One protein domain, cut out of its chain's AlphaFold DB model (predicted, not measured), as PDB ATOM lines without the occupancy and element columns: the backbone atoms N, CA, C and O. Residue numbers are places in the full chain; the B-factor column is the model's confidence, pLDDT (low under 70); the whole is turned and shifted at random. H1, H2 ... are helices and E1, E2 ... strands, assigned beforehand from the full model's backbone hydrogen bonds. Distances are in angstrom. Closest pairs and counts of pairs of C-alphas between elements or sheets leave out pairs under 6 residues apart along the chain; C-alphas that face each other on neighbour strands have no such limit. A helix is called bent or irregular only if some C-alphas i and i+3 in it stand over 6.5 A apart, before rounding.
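AT A GLANCE: This is residues 3 to 129 of the 252 residues of an uncharacterized protein of Enterobacter sp. R4-368 (UniProt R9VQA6). One sheet of eight strands is curled like part of a barrel and folded back on itself, the leaf E1 E8 E7 E6 E5 facing the short leaf E3 E2, with the long bent strand E4 as the hinge. H1 packs on the E1 and E8 end of the sheet, while H2 sits over E5 and makes a corner with H3, which only grazes the sheet. The printed part has 127 residues with three named helices and eight named strands, in the order E1 H1 E2 E3 E4 H2 H3 E5 E6 E7 E8, of mixed class. The sheet is antiparallel throughout, in the order E1 E8 E7 E6 E5 E4 E3 E2. The whole is compact and rounded, with a radius of gyration of the C-alphas of 14.3 A and spans of 33 by 33 by 25 A.

IN THESE COORDINATES: E1, residues 3 to 5, begins at C-alpha 3 (109.751, -16.646, -17.316). E8 is residues 123 to 128, 16.5 A, ending at C-alpha 128 (109.373, -13.135, -12.714); E7 is 115 to 120, 16.4 A; E6 is 109 to 112; E5 is 89 to 95, 19.5 A. E4, residues 49 to 61, is 31.1 A long, from C-alpha 49 (108.500, -30.464, -4.091), and bends by 75 degrees at residue 54. E3 is residues 37 to 42, 16.7 A, and E2 is 29 to 33. H1 is residues 16 to 26, 15.2 A; H2 is 62 to 66; H3 is 69 to 81, 18.4 A.

HOW THE PARTS SIT: E4 pairs in staggered fashion, with E3 over residues 49 to 54, where N 38 and O 53 are 2.8 A apart, and with E5 over 55 to 61, where N 58 and O 92 are 2.9 A apart. E5 E6 E7 E8 form a meander, each strand the antiparallel neighbour of the one before, as do E2 E3 E4. In the hairpin of E7 and E8, N 127 and O 116 are 2.8 A apart. At the edge strand E1, N 126 and O 4 are 2.8 A apart. H1 is on the sheet over E8, slantwise to the strands at 43 degrees on the local plane, at a height over the sheet of 8.9 A. H2 is over E5, at a height over the sheet of 7.6 A. H2 and H3 touch only at the corner, the closest C-alphas being those of Leu 63 and Ala 69, 5.9 A. H1 is apart from H2 and H3. In H1, H2 and H3 every O i to N i+4 pair is within hydrogen-bond range.

THE WHOLE: The C-alphas farthest apart, of Glu 46 and Ala 69, are 39.8 A apart. The printed part has no cut. The link from E5 to E6, residues 96 to 108, is long. Mean pLDDT of the printed part is 86.7; residues 17, 45 and 46 are under 70.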
ATOM      1  N   ASP A   3     109.909 -17.617 -16.237       93.19
ATOM      2  CA  ASP A   3     109.751 -16.646 -17.316       93.19
ATOM      3  C   ASP A   3     110.350 -17.172 -18.620       93.19
ATOM      4  O   ASP A   3     109.623 -17.376 -19.591       93.19
ATOM      5  N   LYS A   4     111.667 -17.407 -18.628       93.44
ATOM      6  CA  LYS A   4     112.412 -17.891 -19.796       93.44
ATOM      7  C   LYS A   4     113.778 -18.452 -19.406       93.44
ATOM      8  O   LYS A   4     114.298 -18.155 -18.333       93.44
ATOM      9  N   ILE A   5     114.381 -19.195 -20.325       95.50
ATOM     10  CA  ILE A   5     115.820 -19.486 -20.340       95.50
ATOM     11  C   ILE A   5     116.513 -18.434 -21.212       95.50
ATOM     12  O   ILE A   5     115.919 -17.973 -22.188       95.50
ATOM     13  N   SER A   6     117.744 -18.046 -20.876       95.25
ATOM     14  CA  SER A   6     118.557 -17.216 -21.766       95.25
ATOM     15  C   SER A   6     118.759 -17.897 -23.121       95.25
ATOM     16  O   SER A   6     118.974 -19.105 -23.201       95.25
ATOM     17  N   GLU A   7     118.724 -17.140 -24.216       88.38
ATOM     18  CA  GLU A   7     118.937 -17.724 -25.547       88.38
ATOM     19  C   GLU A   7     120.382 -18.201 -25.727       88.38
ATOM     20  O   GLU A   7     120.664 -19.085 -26.537       88.38
ATOM     21  N   ARG A   8     121.317 -17.599 -24.993       88.50
ATOM     22  CA  ARG A   8     122.747 -17.904 -25.048       88.50
ATOM     23  C   ARG A   8     123.253 -18.336 -23.681       88.50
ATOM     24  O   ARG A   8     122.688 -17.951 -22.656       88.50
ATOM     25  N   ASP A   9     124.321 -19.120 -23.688       92.19
ATOM     26  CA  ASP A   9     125.096 -19.395 -22.483       92.19
ATOM     27  C   ASP A   9     125.903 -18.148 -22.061       92.19
ATOM     28  O   ASP A   9     125.987 -17.142 -22.781       92.19
ATOM     29  N   LEU A  10     126.544 -18.219 -20.896       92.44
ATOM     30  CA  LEU A  10     127.432 -17.173 -20.372       92.44
ATOM     31  C   LEU A  10     128.639 -16.865 -21.279       92.44
ATOM     32  O   LEU A  10     129.276 -15.820 -21.126       92.44
ATOM     33  N   PHE A  11     128.947 -17.738 -22.240       90.25
ATOM     34  CA  PHE A  11     130.016 -17.573 -23.226       90.25
ATOM     35  C   PHE A  11     129.512 -17.020 -24.571       90.25
ATOM     36  O   PHE A  11     130.305 -16.832 -25.497       90.25
ATOM     37  N   GLY A  12     128.214 -16.723 -24.686       82.06
ATOM     38  CA  GLY A  12     127.579 -16.151 -25.871       82.06
ATOM     39  C   GLY A  12     127.204 -17.165 -26.957       82.06
ATOM     40  O   GLY A  12     126.812 -16.750 -28.057       82.06
ATOM     41  N   LYS A  13     127.302 -18.471 -26.690       83.44
ATOM     42  CA  LYS A  13     126.929 -19.531 -27.634       83.44
ATOM     43  C   LYS A  13     125.447 -19.865 -27.512       83.44
ATOM     44  O   LYS A  13     124.882 -19.919 -26.424       83.44
ATOM     45  N   HIS A  14     124.816 -20.113 -28.654       82.31
ATOM     46  CA  HIS A  14     123.438 -20.587 -28.722       82.31
ATOM     47  C   HIS A  14     123.428 -22.087 -29.021       82.31
ATOM     48  O   HIS A  14     124.052 -22.521 -29.991       82.31
ATOM     49  N   ASN A  15     122.695 -22.857 -28.220       82.88
ATOM     50  CA  ASN A  15     122.405 -24.260 -28.479       82.88
ATOM     51  C   ASN A  15     120.902 -24.486 -28.311       82.88
ATOM     52  O   ASN A  15     120.379 -24.505 -27.199       82.88
ATOM     53  N   THR A  16     120.208 -24.667 -29.431       72.38
ATOM     54  CA  THR A  16     118.754 -24.839 -29.448       72.38
ATOM     55  C   THR A  16     118.304 -26.081 -28.678       72.38
ATOM     56  O   THR A  16     117.267 -26.036 -28.021       72.38
ATOM     57  N   TYR A  17     119.076 -27.174 -28.711       68.69
ATOM     58  CA  TYR A  17     118.740 -28.395 -27.975       68.69
ATOM     59  C   TYR A  17     118.780 -28.152 -26.465       68.69
ATOM     60  O   TYR A  17     117.799 -28.428 -25.777       68.69
ATOM     61  N   THR A  18     119.864 -27.553 -25.965       76.81
ATOM     62  CA  THR A  18     120.010 -27.231 -24.538       76.81
ATOM     63  C   THR A  18     118.940 -26.248 -24.079       76.81
ATOM     64  O   THR A  18     118.273 -26.491 -23.078       76.81
ATOM     65  N   VAL A  19     118.697 -25.178 -24.842       73.06
ATOM     66  CA  VAL A  19     117.654 -24.192 -24.513       73.06
ATOM     67  C   VAL A  19     116.271 -24.846 -24.457       73.06
ATOM     68  O   VAL A  19     115.512 -24.589 -23.525       73.06
ATOM     69  N   ASN A  20     115.929 -25.715 -25.411       71.31
ATOM     70  CA  ASN A  20     114.644 -26.417 -25.407       71.31
ATOM     71  C   ASN A  20     114.524 -27.395 -24.232       71.31
ATOM     72  O   ASN A  20     113.476 -27.451 -23.590       71.31
ATOM     73  N   HIS A  21     115.595 -28.126 -23.926       80.56
ATOM     74  CA  HIS A  21     115.638 -29.059 -22.806       80.56
ATOM     75  C   HIS A  21     115.463 -28.343 -21.459       80.56
ATOM     76  O   HIS A  21     114.590 -28.712 -20.675       80.56
ATOM     77  N   LEU A  22     116.206 -27.258 -21.221       86.38
ATOM     78  CA  LEU A  22     116.065 -26.451 -20.008       86.38
ATOM     79  C   LEU A  22     114.675 -25.802 -19.930       86.38
ATOM     80  O   LEU A  22     114.052 -25.808 -18.872       86.38
ATOM     81  N   ASN A  23     114.130 -25.302 -21.044       83.31
ATOM     82  CA  ASN A  23     112.755 -24.797 -21.066       83.31
ATOM     83  C   ASN A  23     111.755 -25.882 -20.647       83.31
ATOM     84  O   ASN A  23     110.845 -25.595 -19.878       83.31
ATOM     85  N   MET A  24     111.916 -27.118 -21.120       80.00
ATOM     86  CA  MET A  24     111.053 -28.231 -20.725       80.00
ATOM     87  C   MET A  24     111.141 -28.510 -19.219       80.00
ATOM     88  O   MET A  24     110.104 -28.655 -18.582       80.00
ATOM     89  N   ILE A  25     112.350 -28.516 -18.649       83.75
ATOM     90  CA  ILE A  25     112.570 -28.749 -17.215       83.75
ATOM     91  C   ILE A  25     111.955 -27.627 -16.374       83.75
ATOM     92  O   ILE A  25     111.258 -27.892 -15.397       83.75
ATOM     93  N   TYR A  26     112.214 -26.366 -16.722       90.62
ATOM     94  CA  TYR A  26     111.900 -25.235 -15.850       90.62
ATOM     95  C   TYR A  26     110.532 -24.599 -16.110       90.62
ATOM     96  O   TYR A  26     110.063 -23.861 -15.242       90.62
ATOM     97  N   ASN A  27     109.847 -24.877 -17.227       87.62
ATOM     98  CA  ASN A  27     108.592 -24.188 -17.576       87.62
ATOM     99  C   ASN A  27     107.451 -24.366 -16.561       87.62
ATOM    100  O   ASN A  27     106.534 -23.541 -16.517       87.62
ATOM    101  N   LYS A  28     107.509 -25.413 -15.735       86.56
ATOM    102  CA  LYS A  28     106.562 -25.696 -14.651       86.56
ATOM    103  C   LYS A  28     107.119 -25.383 -13.260       86.56
ATOM    104  O   LYS A  28     106.456 -25.660 -12.261       86.56
ATOM    105  N   SER A  29     108.305 -24.781 -13.176       91.19
ATOM    106  CA  SER A  29     108.935 -24.445 -11.902       91.19
ATOM    107  C   SER A  29     108.402 -23.141 -11.292       91.19
ATOM    108  O   SER A  29     108.194 -22.114 -11.956       91.19
ATOM    109  N   ILE A  30     108.172 -23.176  -9.981       92.06
ATOM    110  CA  ILE A  30     107.618 -22.083  -9.188       92.06
ATOM    111  C   ILE A  30     108.472 -21.905  -7.935       92.06
ATOM    112  O   ILE A  30     108.686 -22.834  -7.164       92.06
ATOM    113  N   LEU A  31     108.914 -20.668  -7.704       93.31
ATOM    114  CA  LEU A  31     109.529 -20.258  -6.449       93.31
ATOM    115  C   LEU A  31     108.502 -19.493  -5.624       93.31
ATOM    116  O   LEU A  31     108.116 -18.376  -5.981       93.31
ATOM    117  N   ASN A  32     108.077 -20.092  -4.517       91.62
ATOM    118  CA  ASN A  32     107.237 -19.447  -3.524       91.62
ATOM    119  C   ASN A  32     108.119 -18.897  -2.396       91.62
ATOM    120  O   ASN A  32     108.619 -19.636  -1.547       91.62
ATOM    121  N   ILE A  33     108.333 -17.580  -2.418       88.38
ATOM    122  CA  ILE A  33     109.161 -16.862  -1.447       88.38
ATOM    123  C   ILE A  33     108.237 -16.221  -0.411       88.38
ATOM    124  O   ILE A  33     107.761 -15.100  -0.596       88.38
ATOM    125  N   GLY A  34     107.995 -16.932   0.690       83.56
ATOM    126  CA  GLY A  34     107.272 -16.406   1.849       83.56
ATOM    127  C   GLY A  34     108.145 -15.493   2.719       83.56
ATOM    128  O   GLY A  34     109.284 -15.176   2.377       83.56
ATOM    129  N   ASN A  35     107.650 -15.097   3.896       78.75
ATOM    130  CA  ASN A  35     108.387 -14.192   4.793       78.75
ATOM    131  C   ASN A  35     109.694 -14.780   5.354       78.75
ATOM    132  O   ASN A  35     110.628 -14.026   5.602       78.75
ATOM    133  N   LYS A  36     109.766 -16.100   5.567       79.94
ATOM    134  CA  LYS A  36     110.951 -16.781   6.136       79.94
ATOM    135  C   LYS A  36     111.304 -18.101   5.461       79.94
ATOM    136  O   LYS A  36     112.341 -18.680   5.749       79.94
ATOM    137  N   ARG A  37     110.427 -18.591   4.589       88.06
ATOM    138  CA  ARG A  37     110.529 -19.914   3.989       88.06
ATOM    139  C   ARG A  37     110.428 -19.793   2.483       88.06
ATOM    140  O   ARG A  37     109.563 -19.078   1.975       88.06
ATOM    141  N   LEU A  38     111.337 -20.473   1.808       90.62
ATOM    142  CA  LEU A  38     111.343 -20.663   0.376       90.62
ATOM    143  C   LEU A  38     110.842 -22.079   0.114       90.62
ATOM    144  O   LEU A  38     111.280 -23.034   0.760       90.62
ATOM    145  N   ILE A  39     109.906 -22.199  -0.816       91.75
ATOM    146  CA  ILE A  39     109.435 -23.482  -1.324       91.75
ATOM    147  C   ILE A  39     109.609 -23.439  -2.831       91.75
ATOM    148  O   ILE A  39     109.174 -22.486  -3.482       91.75
ATOM    149  N   ILE A  40     110.264 -24.459  -3.366       91.38
ATOM    150  CA  ILE A  40     110.498 -24.600  -4.794       91.38
ATOM    151  C   ILE A  40     109.739 -25.824  -5.245       91.38
ATOM    152  O   ILE A  40     109.966 -26.926  -4.736       91.38
ATOM    153  N   THR A  41     108.839 -25.606  -6.193       89.50
ATOM    154  CA  THR A  41     108.080 -26.680  -6.805       89.50
ATOM    155  C   THR A  41     108.302 -26.730  -8.300       89.50
ATOM    156  O   THR A  41     108.665 -25.731  -8.918       89.50
ATOM    157  N   ASN A  42     108.079 -27.897  -8.886       84.19
ATOM    158  CA  ASN A  42     108.048 -28.070 -10.322       84.19
ATOM    159  C   ASN A  42     106.984 -29.095 -10.693       84.19
ATOM    160  O   ASN A  42     107.144 -30.275 -10.402       84.19
ATOM    161  N   ASP A  43     105.910 -28.640 -11.337       78.19
ATOM    162  CA  ASP A  43     104.807 -29.521 -11.744       78.19
ATOM    163  C   ASP A  43     105.183 -30.479 -12.888       78.19
ATOM    164  O   ASP A  43     104.372 -31.326 -13.242       78.19
ATOM    165  N   PHE A  44     106.380 -30.349 -13.472       70.44
ATOM    166  CA  PHE A  44     106.950 -31.348 -14.382       70.44
ATOM    167  C   PHE A  44     107.494 -32.579 -13.634       70.44
ATOM    168  O   PHE A  44     107.667 -33.630 -14.235       70.44
ATOM    169  N   LEU A  45     107.789 -32.460 -12.335       64.00
ATOM    170  CA  LEU A  45     108.315 -33.561 -11.535       64.00
ATOM    171  C   LEU A  45     107.177 -34.300 -10.829       64.00
ATOM    172  O   LEU A  45     106.287 -33.678 -10.249       64.00
ATOM    173  N   GLU A  46     107.280 -35.628 -10.793       55.62
ATOM    174  CA  GLU A  46     106.399 -36.525 -10.032       55.62
ATOM    175  C   GLU A  46     106.333 -36.070  -8.553       55.62
ATOM    176  O   GLU A  46     105.272 -35.739  -8.015       55.62
ATOM    177  N   ASN A  47     107.503 -35.903  -7.912       71.69
ATOM    178  CA  ASN A  47     107.596 -35.165  -6.656       71.69
ATOM    179  C   ASN A  47     107.751 -33.675  -6.944       71.69
ATOM    180  O   ASN A  47     108.857 -33.146  -7.075       71.69
ATOM    181  N   LYS A  48     106.606 -32.998  -6.967       79.75
ATOM    182  CA  LYS A  48     106.517 -31.556  -7.188       79.75
ATOM    183  C   LYS A  48     107.426 -30.749  -6.277       79.75
ATOM    184  O   LYS A  48     107.865 -29.684  -6.689       79.75
ATOM    185  N   ASN A  49     107.675 -31.195  -5.045       86.56
ATOM    186  CA  ASN A  49     108.500 -30.464  -4.091       86.56
ATOM    187  C   ASN A  49     109.980 -30.753  -4.345       86.56
ATOM    188  O   ASN A  49     110.498 -31.781  -3.918       86.56
ATOM    189  N   ILE A  50     110.670 -29.798  -4.967       87.81
ATOM    190  CA  ILE A  50     112.124 -29.862  -5.153       87.81
ATOM    191  C   ILE A  50     112.823 -29.624  -3.819       87.81
ATOM    192  O   ILE A  50     113.736 -30.349  -3.435       87.81
ATOM    193  N   CYS A  51     112.415 -28.569  -3.114       90.00
ATOM    194  CA  CYS A  51     113.075 -28.161  -1.888       90.00
ATOM    195  C   CYS A  51     112.194 -27.244  -1.044       90.00
ATOM    196  O   CYS A  51     111.371 -26.476  -1.552       90.00
ATOM    197  N   SER A  52     112.426 -27.278   0.268       90.56
ATOM    198  CA  SER A  52     111.930 -26.268   1.185       90.56
ATOM    199  C   SER A  52     112.991 -25.908   2.220       90.56
ATOM    200  O   SER A  52     113.458 -26.785   2.942       90.56
ATOM    201  N   MET A  53     113.323 -24.620   2.327       87.25
ATOM    202  CA  MET A  53     114.313 -24.120   3.286       87.25
ATOM    203  C   MET A  53     113.869 -22.824   3.962       87.25
ATOM    204  O   MET A  53     113.122 -22.023   3.390       87.25
ATOM    205  N   GLU A  54     114.342 -22.605   5.186       86.19
ATOM    206  CA  GLU A  54     114.386 -21.260   5.757       86.19
ATOM    207  C   GLU A  54     115.514 -20.482   5.092       86.19
ATOM    208  O   GLU A  54     116.601 -21.023   4.901       86.19
ATOM    209  N   TYR A  55     115.258 -19.228   4.721       90.00
ATOM    210  CA  TYR A  55     116.195 -18.466   3.900       90.00
ATOM    211  C   TYR A  55     116.579 -17.126   4.523       90.00
ATOM    212  O   TYR A  55     115.818 -16.515   5.278       90.00
ATOM    213  N   VAL A  56     117.743 -16.631   4.110       85.00
ATOM    214  CA  VAL A  56     118.193 -15.252   4.320       85.00
ATOM    215  C   VAL A  56     118.336 -14.523   2.991       85.00
ATOM    216  O   VAL A  56     118.540 -15.135   1.947       85.00
ATOM    217  N   LYS A  57     118.206 -13.194   3.031       89.88
ATOM    218  CA  LYS A  57     118.473 -12.303   1.894       89.88
ATOM    219  C   LYS A  57     119.751 -11.530   2.170       89.88
ATOM    220  O   LYS A  57     119.774 -10.697   3.075       89.88
ATOM    221  N   LEU A  58     120.788 -11.782   1.383       84.94
ATOM    222  CA  LEU A  58     122.087 -11.135   1.521       84.94
ATOM    223  C   LEU A  58     122.280 -10.145   0.377       84.94
ATOM    224  O   LEU A  58     122.268 -10.527  -0.790       84.94
ATOM    225  N   LYS A  59     122.454  -8.862   0.704       89.25
ATOM    226  CA  LYS A  59     122.834  -7.853  -0.287       89.25
ATOM    227  C   LYS A  59     124.342  -7.944  -0.530       89.25
ATOM    228  O   LYS A  59     125.115  -7.830   0.420       89.25
ATOM    229  N   LYS A  60     124.755  -8.112  -1.785       84.00
ATOM    230  CA  LYS A  60     126.163  -8.163  -2.202       84.00
ATOM    231  C   LYS A  60     126.362  -7.297  -3.442       84.00
ATOM    232  O   LYS A  60     125.472  -7.234  -4.287       84.00
ATOM    233  N   SER A  61     127.533  -6.683  -3.590       85.38
ATOM    234  CA  SER A  61     127.925  -6.164  -4.903       85.38
ATOM    235  C   SER A  61     128.101  -7.336  -5.871       85.38
ATOM    236  O   SER A  61     128.481  -8.436  -5.460       85.38
ATOM    237  N   THR A  62     127.853  -7.118  -7.158       83.88
ATOM    238  CA  THR A  62     128.050  -8.144  -8.196       83.88
ATOM    239  C   THR A  62     129.458  -8.727  -8.163       83.88
ATOM    240  O   THR A  62     129.620  -9.943  -8.199       83.88
ATOM    241  N   LEU A  63     130.483  -7.888  -8.002       79.62
ATOM    242  CA  LEU A  63     131.864  -8.355  -7.884       79.62
ATOM    243  C   LEU A  63     132.085  -9.252  -6.656       79.62
ATOM    244  O   LEU A  63     132.802 -10.241  -6.762       79.62
ATOM    245  N   SER A  64     131.468  -8.929  -5.515       77.50
ATOM    246  CA  SER A  64     131.564  -9.743  -4.297       77.50
ATOM    247  C   SER A  64     130.838 -11.082  -4.445       77.50
ATOM    248  O   SER A  64     131.360 -12.111  -4.032       77.50
ATOM    249  N   TYR A  65     129.666 -11.086  -5.086       85.50
ATOM    250  CA  TYR A  65     128.900 -12.308  -5.331       85.50
ATOM    251  C   TYR A  65     129.609 -13.255  -6.311       85.50
ATOM    252  O   TYR A  65     129.816 -14.420  -5.996       85.50
ATOM    253  N   PHE A  66     130.035 -12.754  -7.475       83.38
ATOM    254  CA  PHE A  66     130.678 -13.580  -8.507       83.38
ATOM    255  C   PHE A  66     132.173 -13.818  -8.271       83.38
ATOM    256  O   PHE A  66     132.789 -14.597  -8.996       83.38
ATOM    257  N   MET A  67     132.781 -13.093  -7.326       77.56
ATOM    258  CA  MET A  67     134.208 -13.146  -6.979       77.56
ATOM    259  C   MET A  67     135.173 -12.913  -8.163       77.56
ATOM    260  O   MET A  67     136.366 -13.193  -8.071       77.56
ATOM    261  N   SER A  68     134.676 -12.398  -9.294       87.69
ATOM    262  CA  SER A  68     135.416 -12.301 -10.555       87.69
ATOM    263  C   SER A  68     134.829 -11.220 -11.460       87.69
ATOM    264  O   SER A  68     133.695 -11.328 -11.927       87.69
ATOM    265  N   ALA A  69     135.628 -10.200 -11.788       83.12
ATOM    266  CA  ALA A  69     135.228  -9.149 -12.726       83.12
ATOM    267  C   ALA A  69     134.938  -9.698 -14.137       83.12
ATOM    268  O   ALA A  69     134.068  -9.190 -14.842       83.12
ATOM    269  N   LYS A  70     135.631 -10.771 -14.540       84.94
ATOM    270  CA  LYS A  70     135.391 -11.441 -15.824       84.94
ATOM    271  C   LYS A  70     134.015 -12.109 -15.847       84.94
ATOM    272  O   LYS A  70     133.300 -11.975 -16.835       84.94
ATOM    273  N   THR A  71     133.640 -12.770 -14.754       87.38
ATOM    274  CA  THR A  71     132.327 -13.408 -14.602       87.38
ATOM    275  C   THR A  71     131.224 -12.352 -14.555       87.38
ATOM    276  O   THR A  71     130.254 -12.458 -15.295       87.38
ATOM    277  N   VAL A  72     131.414 -11.265 -13.797       84.81
ATOM    278  CA  VAL A  72     130.504 -10.102 -13.808       84.81
ATOM    279  C   VAL A  72     130.265  -9.602 -15.236       84.81
ATOM    280  O   VAL A  72     129.121  -9.373 -15.626       84.81
ATOM    281  N   ASN A  73     131.322  -9.479 -16.045       89.19
ATOM    282  CA  ASN A  73     131.198  -9.043 -17.433       89.19
ATOM    283  C   ASN A  73     130.433 -10.050 -18.315       89.19
ATOM    284  O   ASN A  73     129.629  -9.627 -19.140       89.19
ATOM    285  N   MET A  74     130.635 -11.361 -18.131       92.88
ATOM    286  CA  MET A  74     129.874 -12.400 -18.847       92.88
ATOM    287  C   MET A  74     128.368 -12.265 -18.591       92.88
ATOM    288  O   MET A  74     127.587 -12.149 -19.537       92.88
ATOM    289  N   TYR A  75     127.966 -12.175 -17.321       93.81
ATOM    290  CA  TYR A  75     126.562 -11.969 -16.958       93.81
ATOM    291  C   TYR A  75     126.030 -10.621 -17.455       93.81
ATOM    292  O   TYR A  75     124.918 -10.561 -17.967       93.81
ATOM    293  N   SER A  76     126.820  -9.545 -17.373       92.06
ATOM    294  CA  SER A  76     126.417  -8.223 -17.870       92.06
ATOM    295  C   SER A  76     126.108  -8.233 -19.372       92.06
ATOM    296  O   SER A  76     125.080  -7.700 -19.795       92.06
ATOM    297  N   VAL A  77     126.956  -8.884 -20.178       93.12
ATOM    298  CA  VAL A  77     126.744  -9.040 -21.626       93.12
ATOM    299  C   VAL A  77     125.492  -9.866 -21.908       93.12
ATOM    300  O   VAL A  77     124.666  -9.448 -22.724       93.12
ATOM    301  N   LEU A  78     125.323 -10.998 -21.218       95.06
ATOM    302  CA  LEU A  78     124.154 -11.860 -21.380       95.06
ATOM    303  C   LEU A  78     122.858 -11.122 -21.019       95.06
ATOM    304  O   LEU A  78     121.917 -11.093 -21.805       95.06
ATOM    305  N   PHE A  79     122.814 -10.460 -19.865       93.06
ATOM    306  CA  PHE A  79     121.626  -9.739 -19.404       93.06
ATOM    307  C   PHE A  79     121.260  -8.596 -20.348       93.06
ATOM    308  O   PHE A  79     120.086  -8.417 -20.668       93.06
ATOM    309  N   LYS A  80     122.259  -7.871 -20.871       92.31
ATOM    310  CA  LYS A  80     122.039  -6.840 -21.887       92.31
ATOM    311  C   LYS A  80     121.402  -7.416 -23.155       92.31
ATOM    312  O   LYS A  80     120.492  -6.790 -23.692       92.31
ATOM    313  N   TYR A  81     121.857  -8.581 -23.620       93.56
ATOM    314  CA  TYR A  81     121.255  -9.277 -24.764       93.56
ATOM    315  C   TYR A  81     119.793  -9.659 -24.487       93.56
ATOM    316  O   TYR A  81     118.926  -9.478 -25.337       93.56
ATOM    317  N   GLU A  82     119.494 -10.083 -23.260       91.19
ATOM    318  CA  GLU A  82     118.143 -10.437 -22.810       91.19
ATOM    319  C   GLU A  82     117.232  -9.229 -22.515       91.19
ATOM    320  O   GLU A  82     116.096  -9.419 -22.070       91.19
ATOM    321  N   ASN A  83     117.708  -8.003 -22.774       90.56
ATOM    322  CA  ASN A  83     117.059  -6.727 -22.452       90.56
ATOM    323  C   ASN A  83     116.779  -6.536 -20.950       90.56
ATOM    324  O   ASN A  83     115.797  -5.905 -20.558       90.56
ATOM    325  N   ILE A  84     117.655  -7.070 -20.098       88.88
ATOM    326  CA  ILE A  84     117.597  -6.935 -18.643       88.88
ATOM    327  C   ILE A  84     118.779  -6.079 -18.191       88.88
ATOM    328  O   ILE A  84     119.932  -6.327 -18.537       88.88
ATOM    329  N   GLN A  85     118.508  -5.056 -17.383       86.56
ATOM    330  CA  GLN A  85     119.572  -4.246 -16.803       86.56
ATOM    331  C   GLN A  85     120.308  -5.043 -15.722       86.56
ATOM    332  O   GLN A  85     119.711  -5.451 -14.725       86.56
ATOM    333  N   PHE A  86     121.613  -5.240 -15.910       86.00
ATOM    334  CA  PHE A  86     122.462  -5.856 -14.898       86.00
ATOM    335  C   PHE A  86     122.831  -4.819 -13.821       86.00
ATOM    336  O   PHE A  86     123.337  -3.750 -14.172       86.00
ATOM    337  N   PRO A  87     122.541  -5.075 -12.538       86.56
ATOM    338  CA  PRO A  87     122.697  -4.088 -11.480       86.56
ATOM    339  C   PRO A  87     124.123  -4.103 -10.924       86.56
ATOM    340  O   PRO A  87     124.863  -5.062 -11.109       86.56
ATOM    341  N   GLU A  88     124.503  -3.060 -10.189       84.06
ATOM    342  CA  GLU A  88     125.769  -3.057  -9.439       84.06
ATOM    343  C   GLU A  88     125.706  -3.978  -8.213       84.06
ATOM    344  O   GLU A  88     126.688  -4.650  -7.889       84.06
ATOM    345  N   ASP A  89     124.529  -4.054  -7.585       87.00
ATOM    346  CA  ASP A  89     124.225  -4.874  -6.416       87.00
ATOM    347  C   ASP A  89     123.182  -5.950  -6.741       87.00
ATOM    348  O   ASP A  89     122.205  -5.703  -7.449       87.00
ATOM    349  N   VAL A  90     123.334  -7.121  -6.127       88.81
ATOM    350  CA  VAL A  90     122.383  -8.233  -6.190       88.81
ATOM    351  C   VAL A  90     121.923  -8.638  -4.792       88.81
ATOM    352  O   VAL A  90     122.597  -8.370  -3.793       88.81
ATOM    353  N   TYR A  91     120.768  -9.301  -4.719       88.44
ATOM    354  CA  TYR A  91     120.337  -9.975  -3.493       88.44
ATOM    355  C   TYR A  91     120.371 -11.480  -3.699       88.44
ATOM    356  O   TYR A  91     119.637 -12.007  -4.528       88.44
ATOM    357  N   GLU A  92     121.191 -12.158  -2.918       90.00
ATOM    358  CA  GLU A  92     121.243 -13.612  -2.860       90.00
ATOM    359  C   GLU A  92     120.218 -14.122  -1.844       90.00
ATOM    360  O   GLU A  92     120.145 -13.633  -0.713       90.00
ATOM    361  N   ILE A  93     119.415 -15.094  -2.263       92.31
ATOM    362  CA  ILE A  93     118.509 -15.873  -1.430       92.31
ATOM    363  C   ILE A  93     119.143 -17.252  -1.274       92.31
ATOM    364  O   ILE A  93     119.222 -18.009  -2.239       92.31
ATOM    365  N   THR A  94     119.580 -17.566  -0.061       88.94
ATOM    366  CA  THR A  94     120.213 -18.847   0.285       88.94
ATOM    367  C   THR A  94     119.745 -19.309   1.666       88.94
ATOM    368  O   THR A  94     119.001 -18.585   2.341       88.94
ATOM    369  N   SER A  95     120.133 -20.515   2.078       87.94
ATOM    370  CA  SER A  95     119.701 -21.095   3.348       87.94
ATOM    371  C   SER A  95     120.162 -20.264   4.539       87.94
ATOM    372  O   SER A  95     121.279 -19.751   4.582       87.94
ATOM    373  N   LEU A  96     119.291 -20.151   5.541       80.56
ATOM    374  CA  LEU A  96     119.654 -19.601   6.845       80.56
ATOM    375  C   LEU A  96     120.652 -20.514   7.582       80.56
ATOM    376  O   LEU A  96     121.438 -20.028   8.394       80.56
ATOM    377  N   PHE A  97     120.616 -21.822   7.309       76.31
ATOM    378  CA  PHE A  97     121.428 -22.822   7.994       76.31
ATOM    379  C   PHE A  97     122.406 -23.484   7.013       76.31
ATOM    380  O   PHE A  97     121.952 -24.134   6.071       76.31
ATOM    381  N   PRO A  98     123.728 -23.377   7.243       75.56
ATOM    382  CA  PRO A  98     124.724 -24.024   6.395       75.56
ATOM    383  C   PRO A  98     124.501 -25.537   6.272       75.56
ATOM    384  O   PRO A  98     124.220 -26.210   7.269       75.56
ATOM    385  N   GLY A  99     124.639 -26.079   5.064       79.19
ATOM    386  CA  GLY A  99     124.409 -27.499   4.766       79.19
ATOM    387  C   GLY A  99     122.927 -27.883   4.658       79.19
ATOM    388  O   GLY A  99     122.595 -29.071   4.623       79.19
ATOM    389  N   LYS A 100     122.024 -26.895   4.668       84.38
ATOM    390  CA  LYS A 100     120.575 -27.047   4.441       84.38
ATOM    391  C   LYS A 100     120.108 -26.233   3.236       84.38
ATOM    392  O   LYS A 100     118.955 -25.807   3.189       84.38
ATOM    393  N   GLU A 101     121.013 -25.942   2.314       87.00
ATOM    394  CA  GLU A 101     120.711 -25.325   1.033       87.00
ATOM    395  C   GLU A 101     119.863 -26.266   0.177       87.00
ATOM    396  O   GLU A 101     119.905 -27.492   0.313       87.00
ATOM    397  N   CYS A 102     119.058 -25.680  -0.707       87.94
ATOM    398  CA  CYS A 102     118.432 -26.458  -1.761       87.94
ATOM    399  C   CYS A 102     119.499 -27.050  -2.687       87.94
ATOM    400  O   CYS A 102     120.584 -26.486  -2.803       87.94
ATOM    401  N   PRO A 103     119.207 -28.167  -3.369       90.06
ATOM    402  CA  PRO A 103     120.113 -28.691  -4.377       90.06
ATOM    403  C   PRO A 103     120.305 -27.683  -5.516       90.06
ATOM    404  O   PRO A 103     119.405 -26.892  -5.821       90.06
ATOM    405  N   VAL A 104     121.464 -27.760  -6.173       88.62
ATOM    406  CA  VAL A 104     121.757 -27.041  -7.421       88.62
ATOM    407  C   VAL A 104     120.622 -27.293  -8.434       88.62
ATOM    408  O   VAL A 104     120.151 -28.429  -8.538       88.62
ATOM    409  N   PRO A 105     120.151 -26.262  -9.160       93.50
ATOM    410  CA  PRO A 105     120.695 -24.897  -9.217       93.50
ATOM    411  C   PRO A 105     120.078 -23.913  -8.208       93.50
ATOM    412  O   PRO A 105     120.194 -22.702  -8.371       93.50
ATOM    413  N   TYR A 106     119.353 -24.396  -7.200       94.81
ATOM    414  CA  TYR A 106     118.588 -23.552  -6.276       94.81
ATOM    415  C   TYR A 106     119.285 -23.280  -4.937       94.81
ATOM    416  O   TYR A 106     118.688 -22.670  -4.047       94.81
ATOM    417  N   ASP A 107     120.525 -23.730  -4.781       88.94
ATOM    418  CA  ASP A 107     121.386 -23.480  -3.624       88.94
ATOM    419  C   ASP A 107     121.619 -21.976  -3.388       88.94
ATOM    420  O   ASP A 107     121.658 -21.515  -2.239       88.94
ATOM    421  N   ALA A 108     121.656 -21.194  -4.470       87.25
ATOM    422  CA  ALA A 108     121.643 -19.737  -4.432       87.25
ATOM    423  C   ALA A 108     120.761 -19.146  -5.543       87.25
ATOM    424  O   ALA A 108     121.073 -19.220  -6.730       87.25
ATOM    425  N   ILE A 109     119.671 -18.479  -5.156       95.19
ATOM    426  CA  ILE A 109     118.800 -17.753  -6.092       95.19
ATOM    427  C   ILE A 109     119.121 -16.269  -6.022       95.19
ATOM    428  O   ILE A 109     119.106 -15.665  -4.949       95.19
ATOM    429  N   VAL A 110     119.355 -15.647  -7.169       94.56
ATOM    430  CA  VAL A 110     119.792 -14.252  -7.228       94.56
ATOM    431  C   VAL A 110     118.667 -13.363  -7.718       94.56
ATOM    432  O   VAL A 110     118.049 -13.616  -8.745       94.56
ATOM    433  N   LYS A 111     118.409 -12.270  -7.005       89.94
ATOM    434  CA  LYS A 111     117.477 -11.225  -7.420       89.94
ATOM    435  C   LYS A 111     118.206 -10.089  -8.125       89.94
ATOM    436  O   LYS A 111     119.110  -9.475  -7.554       89.94
ATOM    437  N   VAL A 112     117.719  -9.758  -9.318       81.88
ATOM    438  CA  VAL A 112     118.143  -8.630 -10.151       81.88
ATOM    439  C   VAL A 112     116.915  -7.801 -10.520       81.88
ATOM    440  O   VAL A 112     116.077  -8.215 -11.321       81.88
ATOM    441  N   GLY A 113     116.786  -6.618  -9.914       75.50
ATOM    442  CA  GLY A 113     115.606  -5.768 -10.092       75.50
ATOM    443  C   GLY A 113     114.319  -6.483  -9.658       75.50
ATOM    444  O   GLY A 113     114.191  -6.900  -8.505       75.50
ATOM    445  N   SER A 114     113.362  -6.625 -10.578       79.56
ATOM    446  CA  SER A 114     112.118  -7.388 -10.379       79.56
ATOM    447  C   SER A 114     112.239  -8.881 -10.711       79.56
ATOM    448  O   SER A 114     111.308  -9.632 -10.423       79.56
ATOM    449  N   ASN A 115     113.360  -9.314 -11.291       86.62
ATOM    450  CA  ASN A 115     113.578 -10.688 -11.727       86.62
ATOM    451  C   ASN A 115     114.405 -11.469 -10.703       86.62
ATOM    452  O   ASN A 115     115.197 -10.908  -9.943       86.62
ATOM    453  N   LEU A 116     114.221 -12.781 -10.704       94.31
ATOM    454  CA  LEU A 116     115.084 -13.740 -10.027       94.31
ATOM    455  C   LEU A 116     115.750 -14.612 -11.085       94.31
ATOM    456  O   LEU A 116     115.176 -14.823 -12.155       94.31
ATOM    457  N   PHE A 117     116.927 -15.138 -10.785       95.56
ATOM    458  CA  PHE A 117     117.569 -16.112 -11.642       95.56
ATOM    459  C   PHE A 117     118.362 -17.156 -10.862       95.56
ATOM    460  O   PHE A 117     118.799 -16.916  -9.735       95.56
ATOM    461  N   VAL A 118     118.548 -18.300 -11.511       96.38
ATOM    462  CA  VAL A 118     119.542 -19.326 -11.173       96.38
ATOM    463  C   VAL A 118     120.359 -19.646 -12.424       96.38
ATOM    464  O   VAL A 118     119.984 -19.236 -13.526       96.38
ATOM    465  N   THR A 119     121.488 -20.332 -12.263       94.62
ATOM    466  CA  THR A 119     122.340 -20.742 -13.390       94.62
ATOM    467  C   THR A 119     122.372 -22.259 -13.471       94.62
ATOM    468  O   THR A 119     122.623 -22.909 -12.463       94.62
ATOM    469  N   ASP A 120     122.132 -22.804 -14.657       93.56
ATOM    470  CA  ASP A 120     122.202 -24.238 -14.925       93.56
ATOM    471  C   ASP A 120     122.818 -24.473 -16.306       93.56
ATOM    472  O   ASP A 120     122.444 -23.809 -17.272       93.56
ATOM    473  N   GLN A 121     123.788 -25.384 -16.392       87.94
ATOM    474  CA  GLN A 121     124.550 -25.691 -17.613       87.94
ATOM    475  C   GLN A 121     125.067 -24.443 -18.364       87.94
ATOM    476  O   GLN A 121     124.963 -24.364 -19.582       87.94
ATOM    477  N   ASP A 122     125.591 -23.446 -17.640       92.81
ATOM    478  CA  ASP A 122     126.035 -22.142 -18.173       92.81
ATOM    479  C   ASP A 122     124.928 -21.256 -18.783       92.81
ATOM    480  O   ASP A 122     125.218 -20.173 -19.297       92.81
ATOM    481  N   TYR A 123     123.659 -21.656 -18.696       95.44
ATOM    482  CA  TYR A 123     122.495 -20.843 -19.048       95.44
ATOM    483  C   TYR A 123     121.878 -20.199 -17.809       95.44
ATOM    484  O   TYR A 123     122.000 -20.692 -16.687       95.44
ATOM    485  N   VAL A 124     121.171 -19.089 -18.016       96.31
ATOM    486  CA  VAL A 124     120.454 -18.393 -16.947       96.31
ATOM    487  C   VAL A 124     118.965 -18.696 -17.050       96.31
ATOM    488  O   VAL A 124     118.330 -18.436 -18.073       96.31
ATOM    489  N   VAL A 125     118.401 -19.223 -15.965       96.88
ATOM    490  CA  VAL A 125     116.965 -19.477 -15.820       96.88
ATOM    491  C   VAL A 125     116.336 -18.266 -15.147       96.88
ATOM    492  O   VAL A 125     116.624 -17.985 -13.984       96.88
ATOM    493  N   PHE A 126     115.472 -17.544 -15.858       95.50
ATOM    494  CA  PHE A 126     114.801 -16.355 -15.348       95.50
ATOM    495  C   PHE A 126     113.428 -16.672 -14.770       95.50
ATOM    496  O   PHE A 126     112.622 -17.413 -15.337       95.50
ATOM    497  N   TYR A 127     113.131 -16.002 -13.665       94.56
ATOM    498  CA  TYR A 127     111.848 -16.021 -12.994       94.56
ATOM    499  C   TYR A 127     111.352 -14.597 -12.788       94.56
ATOM    500  O   TYR A 127     112.100 -13.709 -12.374       94.56
ATOM    501  N   LYS A 128     110.052 -14.403 -12.982       90.69
ATOM    502  CA  LYS A 128     109.373 -13.135 -12.714       90.69
ATOM    503  C   LYS A 128     108.335 -13.281 -11.618       90.69
ATOM    504  O   LYS A 128     107.797 -14.367 -11.363       90.69
ATOM    505  N   GLN A 129     108.042 -12.166 -10.963       85.50
ATOM    506  CA  GLN A 129     106.922 -12.095 -10.038       85.50
ATOM    507  C   GLN A 129     105.607 -12.300 -10.802       85.50
ATOM    508  O   GLN A 129     105.405 -11.728 -11.870       85.50
TER     509      GLN A 129